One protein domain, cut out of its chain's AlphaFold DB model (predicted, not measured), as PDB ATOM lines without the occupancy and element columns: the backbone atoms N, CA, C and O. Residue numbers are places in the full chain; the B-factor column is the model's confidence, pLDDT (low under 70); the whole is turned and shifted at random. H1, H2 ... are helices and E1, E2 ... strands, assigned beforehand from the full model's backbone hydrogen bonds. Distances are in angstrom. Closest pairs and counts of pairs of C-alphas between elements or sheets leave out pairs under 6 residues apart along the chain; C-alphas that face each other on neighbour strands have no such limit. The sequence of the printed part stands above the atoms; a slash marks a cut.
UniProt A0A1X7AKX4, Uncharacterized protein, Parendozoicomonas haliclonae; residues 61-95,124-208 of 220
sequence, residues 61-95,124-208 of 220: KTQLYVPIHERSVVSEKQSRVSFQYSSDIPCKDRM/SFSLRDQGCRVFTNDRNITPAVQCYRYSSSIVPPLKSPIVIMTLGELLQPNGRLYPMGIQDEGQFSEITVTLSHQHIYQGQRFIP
ATOM      1  N   LYS A  61     206.394 214.334 224.599       92.56
ATOM      2  CA  LYS A  61     206.201 213.987 223.178       92.56
ATOM      3  C   LYS A  61     206.346 215.186 222.245       92.56
ATOM      4  O   LYS A  61     206.475 214.993 221.038       92.56
ATOM      5  N   THR A  62     206.312 216.399 222.792       90.31
ATOM      6  CA  THR A  62     206.390 217.656 222.051       90.31
ATOM      7  C   THR A  62     207.635 217.658 221.176       90.31
ATOM      8  O   THR A  62     208.752 217.453 221.663       90.31
ATOM      9  N   GLN A  63     207.420 217.848 219.876       92.06
ATOM     10  CA  GLN A  63     208.489 217.928 218.893       92.06
ATOM     11  C   GLN A  63     209.210 219.266 219.037       92.06
ATOM     12  O   GLN A  63     208.590 220.326 219.088       92.06
ATOM     13  N   LEU A  64     210.532 219.188 219.110       90.56
ATOM     14  CA  LEU A  64     211.433 220.313 219.242       90.56
ATOM     15  C   LEU A  64     212.439 220.277 218.100       90.56
ATOM     16  O   LEU A  64     213.054 219.248 217.812       90.56
ATOM     17  N   TYR A  65     212.607 221.427 217.464       89.75
ATOM     18  CA  TYR A  65     213.580 221.639 216.410       89.75
ATOM     19  C   TYR A  65     214.894 222.091 217.042       89.75
ATOM     20  O   TYR A  65     214.942 223.081 217.776       89.75
ATOM     21  N   VAL A  66     215.957 221.346 216.756       88.75
ATOM     22  CA  VAL A  66     217.291 221.500 217.337       88.75
ATOM     23  C   VAL A  66     218.259 221.889 216.219       88.75
ATOM     24  O   VAL A  66     218.672 221.019 215.448       88.75
ATOM     25  N   PRO A  67     218.621 223.174 216.067       85.00
ATOM     26  CA  PRO A  67     219.692 223.563 215.162       85.00
ATOM     27  C   PRO A  67     221.024 223.100 215.756       85.00
ATOM     28  O   PRO A  67     221.374 223.475 216.877       85.00
ATOM     29  N   ILE A  68     221.769 222.286 215.015       82.25
ATOM     30  CA  ILE A  68     223.074 221.767 215.437       82.25
ATOM     31  C   ILE A  68     224.168 222.254 214.489       82.25
ATOM     32  O   ILE A  68     223.942 222.470 213.301       82.25
ATOM     33  N   HIS A  69     225.379 222.436 215.007       78.62
ATOM     34  CA  HIS A  69     226.519 222.796 214.171       78.62
ATOM     35  C   HIS A  69     226.951 221.570 213.351       78.62
ATOM     36  O   HIS A  69     226.991 220.463 213.876       78.62
ATOM     37  N   GLU A  70     227.339 221.754 212.085       81.06
ATOM     38  CA  GLU A  70     227.822 220.662 211.214       81.06
ATOM     39  C   GLU A  70     228.901 219.773 211.876       81.06
ATOM     40  O   GLU A  70     228.801 218.550 211.843       81.06
ATOM     41  N   ARG A  71     229.865 220.362 212.605       81.88
ATOM     42  CA  ARG A  71     230.902 219.620 213.360       81.88
ATOM     43  C   ARG A  71     230.403 218.838 214.584       81.88
ATOM     44  O   ARG A  71     231.181 218.100 215.177       81.88
ATOM     45  N   SER A  72     229.145 219.013 214.986       85.69
ATOM     46  CA  SER A  72     228.483 218.204 216.018       85.69
ATOM     47  C   SER A  72     227.923 216.893 215.446       85.69
ATOM     48  O   SER A  72     227.594 215.990 216.216       85.69
ATOM     49  N   VAL A  73     227.780 216.770 214.118       88.75
ATOM     50  CA  VAL A  73     227.229 215.575 213.461       88.75
ATOM     51  C   VAL A  73     228.228 214.419 213.546       88.75
ATOM     52  O   VAL A  73     229.326 214.479 213.004       88.75
ATOM     53  N   VAL A  74     227.816 213.337 214.207       91.81
ATOM     54  CA  VAL A  74     228.580 212.086 214.339       91.81
ATOM     55  C   VAL A  74     228.295 211.155 213.162       91.81
ATOM     56  O   VAL A  74     229.190 210.472 212.671       91.81
ATOM     57  N   SER A  75     227.042 211.108 212.695       92.38
ATOM     58  CA  SER A  75     226.691 210.463 211.427       92.38
ATOM     59  C   SER A  75     225.349 210.956 210.895       92.38
ATOM     60  O   SER A  75     224.444 211.275 211.668       92.38
ATOM     61  N   GLU A  76     225.198 210.950 209.576       89.25
ATOM     62  CA  GLU A  76     223.939 211.216 208.887       89.25
ATOM     63  C   GLU A  76     223.637 210.074 207.910       89.25
ATOM     64  O   GLU A  76     224.528 209.597 207.202       89.25
ATOM     65  N   LYS A  77     222.389 209.593 207.904       89.06
ATOM     66  CA  LYS A  77     221.914 208.528 207.011       89.06
ATOM     67  C   LYS A  77     220.467 208.796 206.607       89.06
ATOM     68  O   LYS A  77     219.571 208.717 207.447       89.06
ATOM     69  N   GLN A  78     220.244 209.048 205.315       81.69
ATOM     70  CA  GLN A  78     218.926 209.361 204.742       81.69
ATOM     71  C   GLN A  78     218.253 210.520 205.497       81.69
ATOM     72  O   GLN A  78     218.680 211.659 205.367       81.69
ATOM     73  N   SER A  79     217.235 210.234 206.312       85.50
ATOM     74  CA  SER A  79     216.482 211.227 207.085       85.50
ATOM     75  C   SER A  79     216.823 211.232 208.580       85.50
ATOM     76  O   SER A  79     216.107 211.870 209.346       85.50
ATOM     77  N   ARG A  80     217.865 210.515 209.033       91.94
ATOM     78  CA  ARG A  80     218.274 210.462 210.448       91.94
ATOM     79  C   ARG A  80     219.666 211.050 210.658       91.94
ATOM     80  O   ARG A  80     220.619 210.660 209.981       91.94
ATOM     81  N   VAL A  81     219.779 211.927 211.652       92.38
ATOM     82  CA  VAL A  81     221.034 212.567 212.070       92.38
ATOM     83  C   VAL A  81     221.350 212.142 213.497       92.38
ATOM     84  O   VAL A  81     220.477 212.170 214.365       92.38
ATOM     85  N   SER A  82     222.596 211.745 213.733       94.00
ATOM     86  CA  SER A  82     223.162 211.502 215.062       94.00
ATOM     87  C   SER A  82     224.177 212.594 215.366       94.00
ATOM     88  O   SER A  82     225.087 212.804 214.561       94.00
ATOM     89  N   PHE A  83     224.066 213.264 216.510       91.94
ATOM     90  CA  PHE A  83     224.963 214.351 216.895       91.94
ATOM     91  C   PHE A  83     225.415 214.248 218.352       91.94
ATOM     92  O   PHE A  83     224.679 213.794 219.225       91.94
ATOM     93  N   GLN A  84     226.636 214.699 218.614       90.75
ATOM     94  CA  GLN A  84     227.176 214.874 219.955       90.75
ATOM     95  C   GLN A  84     227.144 216.368 220.261       90.75
ATOM     96  O   GLN A  84     227.695 217.172 219.507       90.75
ATOM     97  N   TYR A  85     226.460 216.764 221.334       85.94
ATOM     98  CA  TYR A  85     226.303 218.183 221.640       85.94
ATOM     99  C   TYR A  85     227.657 218.816 222.003       85.94
ATOM    100  O   TYR A  85     228.277 218.460 223.008       85.94
ATOM    101  N   SER A  86     228.104 219.778 221.199       78.88
ATOM    102  CA  SER A  86     229.249 220.640 221.489       78.88
ATOM    103  C   SER A  86     228.759 222.006 221.960       78.88
ATOM    104  O   SER A  86     227.744 222.510 221.481       78.88
ATOM    105  N   SER A  87     229.506 222.651 222.855       67.38
ATOM    106  CA  SER A  87     229.160 223.989 223.344       67.38
ATOM    107  C   SER A  87     229.394 225.106 222.320       67.38
ATOM    108  O   SER A  87     229.249 226.282 222.623       67.38
ATOM    109  N   ASP A  88     229.755 224.756 221.091       61.09
ATOM    110  CA  ASP A  88     230.107 225.647 219.989       61.09
ATOM    111  C   ASP A  88     228.911 226.322 219.294       61.09
ATOM    112  O   ASP A  88     229.059 226.924 218.227       61.09
ATOM    113  N   ILE A  89     227.715 226.215 219.871       57.44
ATOM    114  CA  ILE A  89     226.498 226.813 219.325       57.44
ATOM    115  C   ILE A  89     226.509 228.337 219.593       57.44
ATOM    116  O   ILE A  89     226.567 228.747 220.758       57.44
ATOM    117  N   PRO A  90     226.461 229.205 218.558       52.38
ATOM    118  CA  PRO A  90     226.318 230.649 218.745       52.38
ATOM    119  C   PRO A  90     224.950 231.011 219.357       52.38
ATOM    120  O   PRO A  90     224.042 230.190 219.435       52.38
ATOM    121  N   CYS A  91     224.795 232.268 219.792       53.25
ATOM    122  CA  CYS A  91     223.657 232.751 220.598       53.25
ATOM    123  C   CYS A  91     223.633 232.257 222.062       53.25
ATOM    124  O   CYS A  91     222.557 232.111 222.638       53.25
ATOM    125  N   LYS A  92     224.808 232.065 222.685       55.56
ATOM    126  CA  LYS A  92     224.953 231.720 224.117       55.56
ATOM    127  C   LYS A  92     224.384 232.745 225.105       55.56
ATOM    128  O   LYS A  92     224.233 232.415 226.281       55.56
ATOM    129  N   ASP A  93     224.127 233.976 224.664       63.91
ATOM    130  CA  ASP A  93     223.776 235.097 225.535       63.91
ATOM    131  C   ASP A  93     222.291 235.475 225.425       63.91
ATOM    132  O   ASP A  93     221.878 236.305 224.610       63.91
ATOM    133  N   ARG A  94     221.467 234.801 226.230       69.25
ATOM    134  CA  ARG A  94     220.045 235.091 226.443       69.25
ATOM    135  C   ARG A  94     219.717 234.925 227.922       69.25
ATOM    136  O   ARG A  94     220.264 234.045 228.581       69.25
ATOM    137  N   MET A  95     218.800 235.742 228.432       72.06
ATOM    138  CA  MET A  95     218.274 235.581 229.787       72.06
ATOM    139  C   MET A  95     217.266 234.430 229.820       72.06
ATOM    140  O   MET A  95     216.283 234.441 229.080       72.06
ATOM    141  N   SER A 124     222.228 232.355 229.773       74.94
ATOM    142  CA  SER A 124     222.350 230.938 229.394       74.94
ATOM    143  C   SER A 124     223.786 230.388 229.380       74.94
ATOM    144  O   SER A 124     223.962 229.179 229.527       74.94
ATOM    145  N   PHE A 125     224.825 231.234 229.302       72.31
ATOM    146  CA  PHE A 125     226.219 230.796 229.463       72.31
ATOM    147  C   PHE A 125     226.506 230.166 230.842       72.31
ATOM    148  O   PHE A 125     227.349 229.272 230.947       72.31
ATOM    149  N   SER A 126     225.780 230.553 231.900       78.25
ATOM    150  CA  SER A 126     225.964 229.996 233.252       78.25
ATOM    151  C   SER A 126     225.504 228.539 233.379       78.25
ATOM    152  O   SER A 126     225.843 227.884 234.364       78.25
ATOM    153  N   LEU A 127     224.841 227.981 232.354       75.19
ATOM    154  CA  LEU A 127     224.614 226.536 232.196       75.19
ATOM    155  C   LEU A 127     225.909 225.749 231.896       75.19
ATOM    156  O   LEU A 127     225.843 224.594 231.481       75.19
ATOM    157  N   ARG A 128     227.087 226.361 232.096       72.19
ATOM    158  CA  ARG A 128     228.419 225.763 231.920       72.19
ATOM    159  C   ARG A 128     228.552 225.070 230.574       72.19
ATOM    160  O   ARG A 128     228.912 223.899 230.502       72.19
ATOM    161  N   ASP A 129     228.236 225.819 229.524       68.94
ATOM    162  CA  ASP A 129     228.385 225.377 228.140       68.94
ATOM    163  C   ASP A 129     227.482 224.192 227.714       68.94
ATOM    164  O   ASP A 129     227.609 223.727 226.587       68.94
ATOM    165  N   GLN A 130     226.515 223.771 228.548       76.19
ATOM    166  CA  GLN A 130     225.537 222.704 228.244       76.19
ATOM    167  C   GLN A 130     224.231 223.198 227.588       76.19
ATOM    168  O   GLN A 130     223.407 222.384 227.174       76.19
ATOM    169  N   GLY A 131     223.993 224.514 227.539       81.81
ATOM    170  CA  GLY A 131     222.731 225.103 227.076       81.81
ATOM    171  C   GLY A 131     222.546 225.054 225.554       81.81
ATOM    172  O   GLY A 131     223.231 225.758 224.812       81.81
ATOM    173  N   CYS A 132     221.582 224.269 225.080       83.38
ATOM    174  CA  CYS A 132     221.147 224.216 223.685       83.38
ATOM    175  C   CYS A 132     219.799 224.937 223.519       83.38
ATOM    176  O   CYS A 132     218.851 224.645 224.247       83.38
ATOM    177  N   ARG A 133     219.705 225.865 222.555       83.56
ATOM    178  CA  ARG A 133     218.446 226.538 222.189       83.56
ATOM    179  C   ARG A 133     217.641 225.650 221.244       83.56
ATOM    180  O   ARG A 133     218.149 225.261 220.194       83.56
ATOM    181  N   VAL A 134     216.394 225.373 221.606       85.94
ATOM    182  CA  VAL A 134     215.460 224.521 220.861       85.94
ATOM    183  C   VAL A 134     214.114 225.221 220.689       85.94
ATOM    184  O   VAL A 134     213.732 226.063 221.502       85.94
ATOM    185  N   PHE A 135     213.409 224.892 219.609       86.38
ATOM    186  CA  PHE A 135     212.237 225.639 219.149       86.38
ATOM    187  C   PHE A 135     211.018 224.724 219.077       86.38
ATOM    188  O   PHE A 135     211.121 223.599 218.596       86.38
ATOM    189  N   THR A 136     209.861 225.203 219.530       84.19
ATOM    190  CA  THR A 136     208.577 224.466 219.515       84.19
ATOM    191  C   THR A 136     207.834 224.561 218.181       84.19
ATOM    192  O   THR A 136     206.846 223.865 217.962       84.19
ATOM    193  N   ASN A 137     208.285 225.438 217.282       80.69
ATOM    194  CA  ASN A 137     207.600 225.781 216.043       80.69
ATOM    195  C   ASN A 137     208.624 226.072 214.937       80.69
ATOM    196  O   ASN A 137     209.641 226.727 215.180       80.69
ATOM    197  N   ASP A 138     208.346 225.601 213.724       73.75
ATOM    198  CA  ASP A 138     209.247 225.666 212.575       73.75
ATOM    199  C   ASP A 138     209.483 227.094 212.063       73.75
ATOM    200  O   ASP A 138     210.610 227.467 211.725       73.75
ATOM    201  N   ARG A 139     208.451 227.941 212.114       68.75
ATOM    202  CA  ARG A 139     208.509 229.354 211.700       68.75
ATOM    203  C   ARG A 139     209.547 230.157 212.489       68.75
ATOM    204  O   ARG A 139     210.138 231.094 211.954       68.75
ATOM    205  N   ASN A 140     209.810 229.758 213.735       65.44
ATOM    206  CA  ASN A 140     210.773 230.409 214.624       65.44
ATOM    207  C   ASN A 140     212.225 229.938 214.403       65.44
ATOM    208  O   ASN A 140     213.157 230.590 214.874       65.44
ATOM    209  N   ILE A 141     212.445 228.867 213.629       65.94
ATOM    210  CA  ILE A 141     213.794 228.404 213.273       65.94
ATOM    211  C   ILE A 141     214.467 229.380 212.306       65.94
ATOM    212  O   ILE A 141     215.656 229.649 212.443       65.94
ATOM    213  N   THR A 142     213.740 229.935 211.332       58.75
ATOM    214  CA  THR A 142     214.339 230.774 210.279       58.75
ATOM    215  C   THR A 142     215.036 232.031 210.839       58.75
ATOM    216  O   THR A 142     216.200 232.249 210.488       58.75
ATOM    217  N   PRO A 143     214.437 232.814 211.766       56.75
ATOM    218  CA  PRO A 143     215.153 233.879 212.476       56.75
ATOM    219  C   PRO A 143     216.327 233.357 213.316       56.75
ATOM    220  O   PRO A 143     217.389 233.976 213.352       56.75
ATOM    221  N   ALA A 144     216.179 232.195 213.962       56.25
ATOM    222  CA  ALA A 144     217.244 231.613 214.770       56.25
ATOM    223  C   ALA A 144     218.464 231.214 213.928       56.25
ATOM    224  O   ALA A 144     219.582 231.552 214.310       56.25
ATOM    225  N   VAL A 145     218.273 230.570 212.770       57.34
ATOM    226  CA  VAL A 145     219.339 230.198 211.820       57.34
ATOM    227  C   VAL A 145     220.011 231.435 211.225       57.34
ATOM    228  O   VAL A 145     221.230 231.442 211.049       57.34
ATOM    229  N   GLN A 146     219.273 232.525 210.992       52.38
ATOM    230  CA  GLN A 146     219.884 233.802 210.608       52.38
ATOM    231  C   GLN A 146     220.894 234.293 211.659       52.38
ATOM    232  O   GLN A 146     221.961 234.774 211.281       52.38
ATOM    233  N   CYS A 147     220.664 234.083 212.960       49.22
ATOM    234  CA  CYS A 147     221.659 234.431 213.982       49.22
ATOM    235  C   CYS A 147     222.977 233.629 213.872       49.22
ATOM    236  O   CYS A 147     224.023 234.146 214.261       49.22
ATOM    237  N   TYR A 148     222.966 232.415 213.301       51.53
ATOM    238  CA  TYR A 148     224.196 231.669 212.981       51.53
ATOM    239  C   TYR A 148     224.922 232.305 211.785       51.53
ATOM    240  O   TYR A 148     226.148 232.353 211.770       51.53
ATOM    241  N   ARG A 149     224.178 232.829 210.800       46.16
ATOM    242  CA  ARG A 149     224.730 233.433 209.572       46.16
ATOM    243  C   ARG A 149     225.403 234.797 209.782       46.16
ATOM    244  O   ARG A 149     226.190 235.194 208.934       46.16
ATOM    245  N   TYR A 150     225.112 235.512 210.875       41.50
ATOM    246  CA  TYR A 150     225.561 236.902 211.075       41.50
ATOM    247  C   TYR A 150     226.631 237.119 212.161       41.50
ATOM    248  O   TYR A 150     227.022 238.259 212.401       41.50
ATOM    249  N   SER A 151     227.162 236.068 212.795       43.44
ATOM    250  CA  SER A 151     228.222 236.209 213.815       43.44
ATOM    251  C   SER A 151     229.598 236.607 213.254       43.44
ATOM    252  O   SER A 151     230.507 236.921 214.019       43.44
ATOM    253  N   SER A 152     229.768 236.609 211.927       39.25
ATOM    254  CA  SER A 152     230.965 237.100 211.237       39.25
ATOM    255  C   SER A 152     230.645 237.460 209.782       39.25
ATOM    256  O   SER A 152     230.003 236.699 209.067       39.25
ATOM    257  N   SER A 153     231.101 238.625 209.320       42.19
ATOM    258  CA  SER A 153     230.742 239.204 208.012       42.19
ATOM    259  C   SER A 153     231.409 238.548 206.790       42.19
ATOM    260  O   SER A 153     231.254 239.044 205.677       42.19
ATOM    261  N   ILE A 154     232.162 237.457 206.984       48.44
ATOM    262  CA  ILE A 154     232.910 236.741 205.934       48.44
ATOM    263  C   ILE A 154     232.838 235.213 206.149       48.44
ATOM    264  O   ILE A 154     233.816 234.494 205.957       48.44
ATOM    265  N   VAL A 155     231.684 234.699 206.587       44.28
ATOM    266  CA  VAL A 155     231.424 233.252 206.704       44.28
ATOM    267  C   VAL A 155     230.262 232.866 205.779       44.28
ATOM    268  O   VAL A 155     229.252 233.572 205.756       44.28
ATOM    269  N   PRO A 156     230.385 231.785 204.977       46.16
ATOM    270  CA  PRO A 156     229.289 231.300 204.138       46.16
ATOM    271  C   PRO A 156     228.070 230.926 204.997       46.16
ATOM    272  O   PRO A 156     228.240 230.604 206.174       46.16
ATOM    273  N   PRO A 157     226.840 230.938 204.444       52.38
ATOM    274  CA  PRO A 157     225.633 230.650 205.214       52.38
ATOM    275  C   PRO A 157     225.770 229.302 205.924       52.38
ATOM    276  O   PRO A 157     225.862 228.260 205.277       52.38
ATOM    277  N   LEU A 158     225.823 229.351 207.259       48.84
ATOM    278  CA  LEU A 158     226.149 228.202 208.095       48.84
ATOM    279  C   LEU A 158     225.154 227.066 207.827       48.84
ATOM    280  O   LEU A 158     223.970 227.184 208.152       48.84
ATOM    281  N   LYS A 159     225.651 225.977 207.225       59.78
ATOM    282  CA  LYS A 159     224.921 224.723 206.999       59.78
ATOM    283  C   LYS A 159     224.787 223.969 208.322       59.78
ATOM    284  O   LYS A 159     225.360 222.906 208.512       59.78
ATOM    285  N   SER A 160     224.066 224.563 209.264       67.50
ATOM    286  CA  SER A 160     223.681 223.934 210.523       67.50
ATOM    287  C   SER A 160     222.468 223.038 210.260       67.50
ATOM    288  O   SER A 160     221.375 223.590 210.098       67.50
ATOM    289  N   PRO A 161     222.597 221.696 210.170       79.44
ATOM    290  CA  PRO A 161     221.420 220.854 210.025       79.44
ATOM    291  C   PRO A 161     220.487 221.050 211.222       79.44
ATOM    292  O   PRO A 161     220.920 221.292 212.351       79.44
ATOM    293  N   ILE A 162     219.187 220.954 210.969       86.81
ATOM    294  CA  ILE A 162     218.164 221.028 212.008       86.81
ATOM    295  C   ILE A 162     217.629 219.621 212.223       86.81
ATOM    296  O   ILE A 162     217.326 218.904 211.266       86.81
ATOM    297  N   VAL A 163     217.521 219.221 213.485       90.25
ATOM    298  CA  VAL A 163     217.061 217.892 213.877       90.25
ATOM    299  C   VAL A 163     215.765 218.027 214.668       90.25
ATOM    300  O   VAL A 163     215.711 218.771 215.642       90.25
ATOM    301  N   ILE A 164     214.719 217.311 214.261       92.88
ATOM    302  CA  ILE A 164     213.500 217.131 215.052       92.88
ATOM    303  C   ILE A 164     213.750 216.000 216.047       92.88
ATOM    304  O   ILE A 164     214.115 214.885 215.658       92.88
ATOM    305  N   MET A 165     213.526 216.295 217.324       93.94
ATOM    306  CA  MET A 165     213.537 215.341 218.435       93.94
ATOM    307  C   MET A 165     212.349 215.616 219.355       93.94
ATOM    308  O   MET A 165     211.807 216.718 219.358       93.94
ATOM    309  N   THR A 166     211.943 214.646 220.166       94.19
ATOM    310  CA  THR A 166     210.996 214.905 221.254       94.19
ATOM    311  C   THR A 166     211.707 215.503 222.469       94.19
ATOM    312  O   THR A 166     212.883 215.225 222.733       94.19
ATOM    313  N   LEU A 167     210.983 216.284 223.273       91.12
ATOM    314  CA  LEU A 167     211.485 216.772 224.560       91.12
ATOM    315  C   LEU A 167     211.941 215.621 225.484       91.12
ATOM    316  O   LEU A 167     212.923 215.760 226.210       91.12
ATOM    317  N   GLY A 168     211.272 214.465 225.436       89.81
ATOM    318  CA  GLY A 168     211.641 213.273 226.205       89.81
ATOM    319  C   GLY A 168     212.988 212.650 225.822       89.81
ATOM    320  O   GLY A 168     213.628 212.041 226.680       89.81
ATOM    321  N   GLU A 169     213.445 212.817 224.581       92.50
ATOM    322  CA  GLU A 169     214.775 212.377 224.135       92.50
ATOM    323  C   GLU A 169     215.856 213.401 224.514       92.50
ATOM    324  O   GLU A 169     216.921 213.029 225.000       92.50
ATOM    325  N   LEU A 170     215.571 214.700 224.370       89.81
ATOM    326  CA  LEU A 170     216.514 215.777 224.710       89.81
ATOM    327  C   LEU A 170     216.794 215.883 226.217       89.81
ATOM    328  O   LEU A 170     217.902 216.236 226.615       89.81
ATOM    329  N   LEU A 171     215.824 215.534 227.066       88.12
ATOM    330  CA  LEU A 171     216.016 215.495 228.519       88.12
ATOM    331  C   LEU A 171     216.809 214.266 229.009       88.12
ATOM    332  O   LEU A 171     217.059 214.145 230.208       88.12
ATOM    333  N   GLN A 172     217.256 213.367 228.127       84.69
ATOM    334  CA  GLN A 172     218.119 212.247 228.510       84.69
ATOM    335  C   GLN A 172     219.619 212.598 228.385       84.69
ATOM    336  O   GLN A 172     220.013 213.399 227.535       84.69
ATOM    337  N   PRO A 173     220.492 212.025 229.239       79.25
ATOM    338  CA  PRO A 173     220.170 211.207 230.414       79.25
ATOM    339  C   PRO A 173     219.774 212.028 231.660       79.25
ATOM    340  O   PRO A 173     219.196 211.468 232.582       79.25
ATOM    341  N   ASN A 174     220.116 213.323 231.715       83.00
ATOM    342  CA  ASN A 174     219.931 214.201 232.888       83.00
ATOM    343  C   ASN A 174     219.625 215.661 232.486       83.00
ATOM    344  O   ASN A 174     220.032 216.605 233.168       83.00
ATOM    345  N   GLY A 175     218.976 215.859 231.339       83.25
ATOM    346  CA  GLY A 175     218.677 217.187 230.821       83.25
ATOM    347  C   GLY A 175     217.653 217.938 231.674       83.25
ATOM    348  O   GLY A 175     216.793 217.353 232.334       83.25
ATOM    349  N   ARG A 176     217.762 219.264 231.659       84.50
ATOM    350  CA  ARG A 176     216.881 220.221 232.335       84.50
ATOM    351  C   ARG A 176     216.382 221.248 231.336       84.50
ATOM    352  O   ARG A 176     216.979 221.419 230.276       84.50
ATOM    353  N   LEU A 177     215.299 221.922 231.695       85.88
ATOM    354  CA  LEU A 177     214.535 222.789 230.810       85.88
ATOM    355  C   LEU A 177     214.492 224.196 231.410       85.88
ATOM    356  O   LEU A 177     214.246 224.344 232.602       85.88
ATOM    357  N   TYR A 178     214.764 225.214 230.600       83.44
ATOM    358  CA  TYR A 178     214.862 226.610 231.022       83.44
ATOM    359  C   TYR A 178     214.143 227.503 229.991       83.44
ATOM    360  O   TYR A 178     214.615 227.603 228.853       83.44
ATOM    361  N   PRO A 179     213.008 228.139 230.331       77.25
ATOM    362  CA  PRO A 179     212.255 228.963 229.388       77.25
ATOM    363  C   PRO A 179     212.980 230.273 229.062       77.25
ATOM    364  O   PRO A 179     213.605 230.895 229.928       77.25
ATOM    365  N   MET A 180     212.869 230.705 227.804       75.00
ATOM    366  CA  MET A 180     213.613 231.838 227.241       75.00
ATOM    367  C   MET A 180     212.758 233.108 227.142       75.00
ATOM    368  O   MET A 180     212.508 233.632 226.059       75.00
ATOM    369  N   GLY A 181     212.324 233.609 228.299       59.06
ATOM    370  CA  GLY A 181     211.392 234.737 228.385       59.06
ATOM    371  C   GLY A 181     209.948 234.336 228.068       59.06
ATOM    372  O   GLY A 181     209.693 233.303 227.460       59.06
ATOM    373  N   ILE A 182     208.998 235.152 228.522       53.78
ATOM    374  CA  ILE A 182     207.573 234.995 228.204       53.78
ATOM    375  C   ILE A 182     207.306 235.739 226.893       53.78
ATOM    376  O   ILE A 182     207.700 236.900 226.772       53.78
ATOM    377  N   GLN A 183     206.624 235.101 225.942       53.78
ATOM    378  CA  GLN A 183     205.873 235.830 224.916       53.78
ATOM    379  C   GLN A 183     204.458 236.091 225.434       53.78
ATOM    380  O   GLN A 183     203.925 235.285 226.202       53.78
ATOM    381  N   ASP A 184     203.848 237.199 225.018       44.03
ATOM    382  CA  ASP A 184     202.431 237.450 225.282       44.03
ATOM    383  C   ASP A 184     201.587 236.232 224.838       44.03
ATOM    384  O   ASP A 184     201.951 235.524 223.901       44.03
ATOM    385  N   GLU A 185     200.503 235.944 225.563       48.03
ATOM    386  CA  GLU A 185     199.727 234.683 225.501       48.03
ATOM    387  C   GLU A 185     200.411 233.425 226.089       48.03
ATOM    388  O   GLU A 185     199.787 232.367 226.153       48.03
ATOM    389  N   GLY A 186     201.644 233.517 226.601       52.19
ATOM    390  CA  GLY A 186     202.266 232.460 227.417       52.19
ATOM    391  C   GLY A 186     202.766 231.232 226.645       52.19
ATOM    392  O   GLY A 186     203.128 230.232 227.259       52.19
ATOM    393  N   GLN A 187     202.812 231.292 225.313       58.19
ATOM    394  CA  GLN A 187     203.402 230.240 224.484       58.19
ATOM    395  C   GLN A 187     204.918 230.443 224.353       58.19
ATOM    396  O   GLN A 187     205.392 231.549 224.096       58.19
ATOM    397  N   PHE A 188     205.698 229.370 224.497       62.09
ATOM    398  CA  PHE A 188     207.160 229.439 224.445       62.09
ATOM    399  C   PHE A 188     207.672 228.970 223.085       62.09
ATOM    400  O   PHE A 188     207.781 227.774 222.817       62.09
ATOM    401  N   SER A 189     207.989 229.934 222.223       70.44
ATOM    402  CA  SER A 189     208.615 229.726 220.909       70.44
ATOM    403  C   SER A 189     210.054 229.202 220.998       70.44
ATOM    404  O   SER A 189     210.474 228.407 220.154       70.44
ATOM    405  N   GLU A 190     210.788 229.633 222.028       78.69
ATOM    406  CA  GLU A 190     212.164 229.245 222.335       78.69
ATOM    407  C   GLU A 190     212.267 228.653 223.749       78.69
ATOM    408  O   GLU A 190     211.739 229.207 224.718       78.69
ATOM    409  N   ILE A 191     213.015 227.559 223.889       82.25
ATOM    410  CA  ILE A 191     213.354 226.953 225.179       82.25
ATOM    411  C   ILE A 191     214.847 226.596 225.171       82.25
ATOM    412  O   ILE A 191     215.406 226.245 224.134       82.25
ATOM    413  N   THR A 192     215.523 226.672 226.317       86.38
ATOM    414  CA  THR A 192     216.878 226.129 226.483       86.38
ATOM    415  C   THR A 192     216.817 224.775 227.188       86.38
ATOM    416  O   THR A 192     216.261 224.668 228.281       86.38
ATOM    417  N   VAL A 193     217.418 223.745 226.590       86.44
ATOM    418  CA  VAL A 193     217.669 222.438 227.226       86.44
ATOM    419  C   VAL A 193     219.146 222.296 227.586       86.44
ATOM    420  O   VAL A 193     220.006 222.711 226.814       86.44
ATOM    421  N   THR A 194     219.474 221.687 228.729       86.88
ATOM    422  CA  THR A 194     220.864 221.284 229.014       86.88
ATOM    423  C   THR A 194     221.149 219.910 228.417       86.88
ATOM    424  O   THR A 194     220.562 218.922 228.862       86.88
ATOM    425  N   LEU A 195     222.064 219.831 227.451       86.19
ATOM    426  CA  LEU A 195     222.453 218.583 226.791       86.19
ATOM    427  C   LEU A 195     223.818 218.086 227.288       86.19
ATOM    428  O   LEU A 195     224.697 218.864 227.654       86.19
ATOM    429  N   SER A 196     224.008 216.766 227.295       86.06
ATOM    430  CA  SER A 196     225.260 216.146 227.731       86.06
ATOM    431  C   SER A 196     226.260 216.036 226.581       86.06
ATOM    432  O   SER A 196     226.003 215.345 225.596       86.06
ATOM    433  N   HIS A 197     227.457 216.602 226.758       84.50
ATOM    434  CA  HIS A 197     228.589 216.409 225.840       84.50
ATOM    435  C   HIS A 197     229.022 214.941 225.679       84.50
ATOM    436  O   HIS A 197     229.755 214.619 224.750       84.50
ATOM    437  N   GLN A 198     228.612 214.044 226.582       87.56
ATOM    438  CA  GLN A 198     228.935 212.611 226.523       87.56
ATOM    439  C   GLN A 198     227.852 211.772 225.827       87.56
ATOM    440  O   GLN A 198     228.038 210.570 225.655       87.56
ATOM    441  N   HIS A 199     226.714 212.368 225.453       90.25
ATOM    442  CA  HIS A 199     225.597 211.652 224.841       90.25
ATOM    443  C   HIS A 199     225.521 211.913 223.331       90.25
ATOM    444  O   HIS A 199     225.770 213.028 222.867       90.25
ATOM    445  N   ILE A 200     225.165 210.875 222.569       92.56
ATOM    446  CA  ILE A 200     224.910 210.967 221.128       92.56
ATOM    447  C   ILE A 200     223.396 210.993 220.934       92.56
ATOM    448  O   ILE A 200     222.731 209.959 220.983       92.56
ATOM    449  N   TYR A 201     222.870 212.191 220.722       92.94
ATOM    450  CA  TYR A 201     221.470 212.439 220.417       92.94
ATOM    451  C   TYR A 201     221.162 211.985 218.985       92.94
ATOM    452  O   TYR A 201     222.013 212.081 218.098       92.94
ATOM    453  N   GLN A 202     219.952 211.477 218.743       94.19
ATOM    454  CA  GLN A 202     219.503 211.042 217.418       94.19
ATOM    455  C   GLN A 202     218.107 211.578 217.129       94.19
ATOM    456  O   GLN A 202     217.226 211.465 217.972       94.19
ATOM    457  N   GLY A 203     217.881 212.076 215.916       93.31
ATOM    458  CA  GLY A 203     216.562 212.539 215.492       93.31
ATOM    459  C   GLY A 203     216.395 212.567 213.977       93.31
ATOM    460  O   GLY A 203     217.234 212.051 213.231       93.31
ATOM    461  N   GLN A 204     215.287 213.146 213.524       93.88
ATOM    462  CA  GLN A 204     214.947 213.264 212.107       93.88
ATOM    463  C   GLN A 204     215.514 214.564 211.523       93.88
ATOM    464  O   GLN A 204     215.361 215.619 212.133       93.88
ATOM    465  N   ARG A 205     216.131 214.528 210.336       90.25
ATOM    466  CA  ARG A 205     216.536 215.758 209.638       90.25
ATOM    467  C   ARG A 205     215.307 216.557 209.214       90.25
ATOM    468  O   ARG A 205     214.432 216.035 208.526       90.25
ATOM    469  N   PHE A 206     215.297 217.835 209.568       88.44
ATOM    470  CA  PHE A 206     214.424 218.845 208.992       88.44
ATOM    471  C   PHE A 206     215.170 219.589 207.878       88.44
ATOM    472  O   PHE A 206     216.360 219.882 208.007       88.44
ATOM    473  N   ILE A 207     214.470 219.884 206.782       83.31
ATOM    474  CA  ILE A 207     214.977 220.683 205.660       83.31
ATOM    475  C   ILE A 207     214.006 221.856 205.488       83.31
ATOM    476  O   ILE A 207     212.915 221.651 204.947       83.31
ATOM    477  N   PRO A 208     214.349 223.061 205.976       72.56
ATOM    478  CA  PRO A 208     213.493 224.237 205.861       72.56
ATOM    479  C   PRO A 208     213.130 224.553 204.409       72.56
ATOM    480  O   PRO A 208     213.942 224.363 203.506       72.56
TER     481      PRO A 208
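AT A GLANCE: This is residues 61 to 95 and 124 to 208 of the 220 residues of an uncharacterized protein of Parendozoicomonas haliclonae (UniProt A0A1X7AKX4). A strongly twisted sheet of five strands and a smaller sheet of three meet where their edge strands E1 and E4 cross, with H2 packed over E1 and grazing the small sheet. The short helix H1 sits near the small sheet, by E4 and E7, and the short H3 follows E5 directly, near both sheets. You have 120 printed residues, with the elements in the order E1 E2 E3 H1 E4 H2 E5 H3 E6 E7 E8; the sheets run E1 - E5 - E8 - E3 - E2 and E4 - E7 - E6, both antiparallel. The class is mixed, helices and strands; the whole is compact, with a radius of gyration of the C-alphas of 13.6 A and spans of 38 by 37 by 27 A.

HOW THE PARTS SIT: Begin at E1, residues 63 to 67, an edge strand antiparallel to E5, residues 162 to 166; look for N 64 and O 165, 2.8 A apart. E8, residues 200 to 206, is staggered: its residues 204 to 206 pair with E5, where N 164 and O 204 are 2.8 A apart, and its residues 200 to 204 with E3, residues 80 to 84, where N 201 and O 83 are 2.8 A apart. E3 forms a hairpin with the edge strand E2, residues 73 to 77, with N 82 and O 75 2.8 A apart. E4, residues 131 to 135, comes to E1 at Val 66 and Val 134, their closest C-alphas, 5.0 A apart. E4 is antiparallel to E7, residues 190 to 194, with N 132 and O 193 2.8 A apart; E7 forms a hairpin with E6, residues 177 to 179, with N 178 and O 192 2.8 A apart. H2, residues 138 to 149, is on the large sheet at a height of 8.7 A, over E1 and along the strands, at 11 degrees to E1 on the local plane; it only grazes the small sheet. H1, residues 124 to 127, and H3, residues 167 to 170, only graze the small sheet too. In H2, 4 of 8 O i to N i+4 pairs are within hydrogen-bond range; H1 and H3 are too short for such a pair.

IN THESE COORDINATES: Find C-alpha 63 at (208.489, 217.928, 218.893), where E1 begins. H2 runs 17.6 A from C-alpha 138 at (209.247, 225.666, 212.575). E8 runs 17.9 A to C-alpha 206 at (214.424, 218.845, 208.992).

THE WHOLE: The C-alphas farthest apart, of Lys 77 and Asp 184, are 39.4 A apart. Residues 96 to 123 are cut out, with C-alphas 95 and 124 6.2 A apart. The link from H2 to E5, residues 150 to 161, is long. Mean pLDDT of the printed part is 75.5; residues 87 to 94, 129, 139 to 160 and 181 to 188 are under 70.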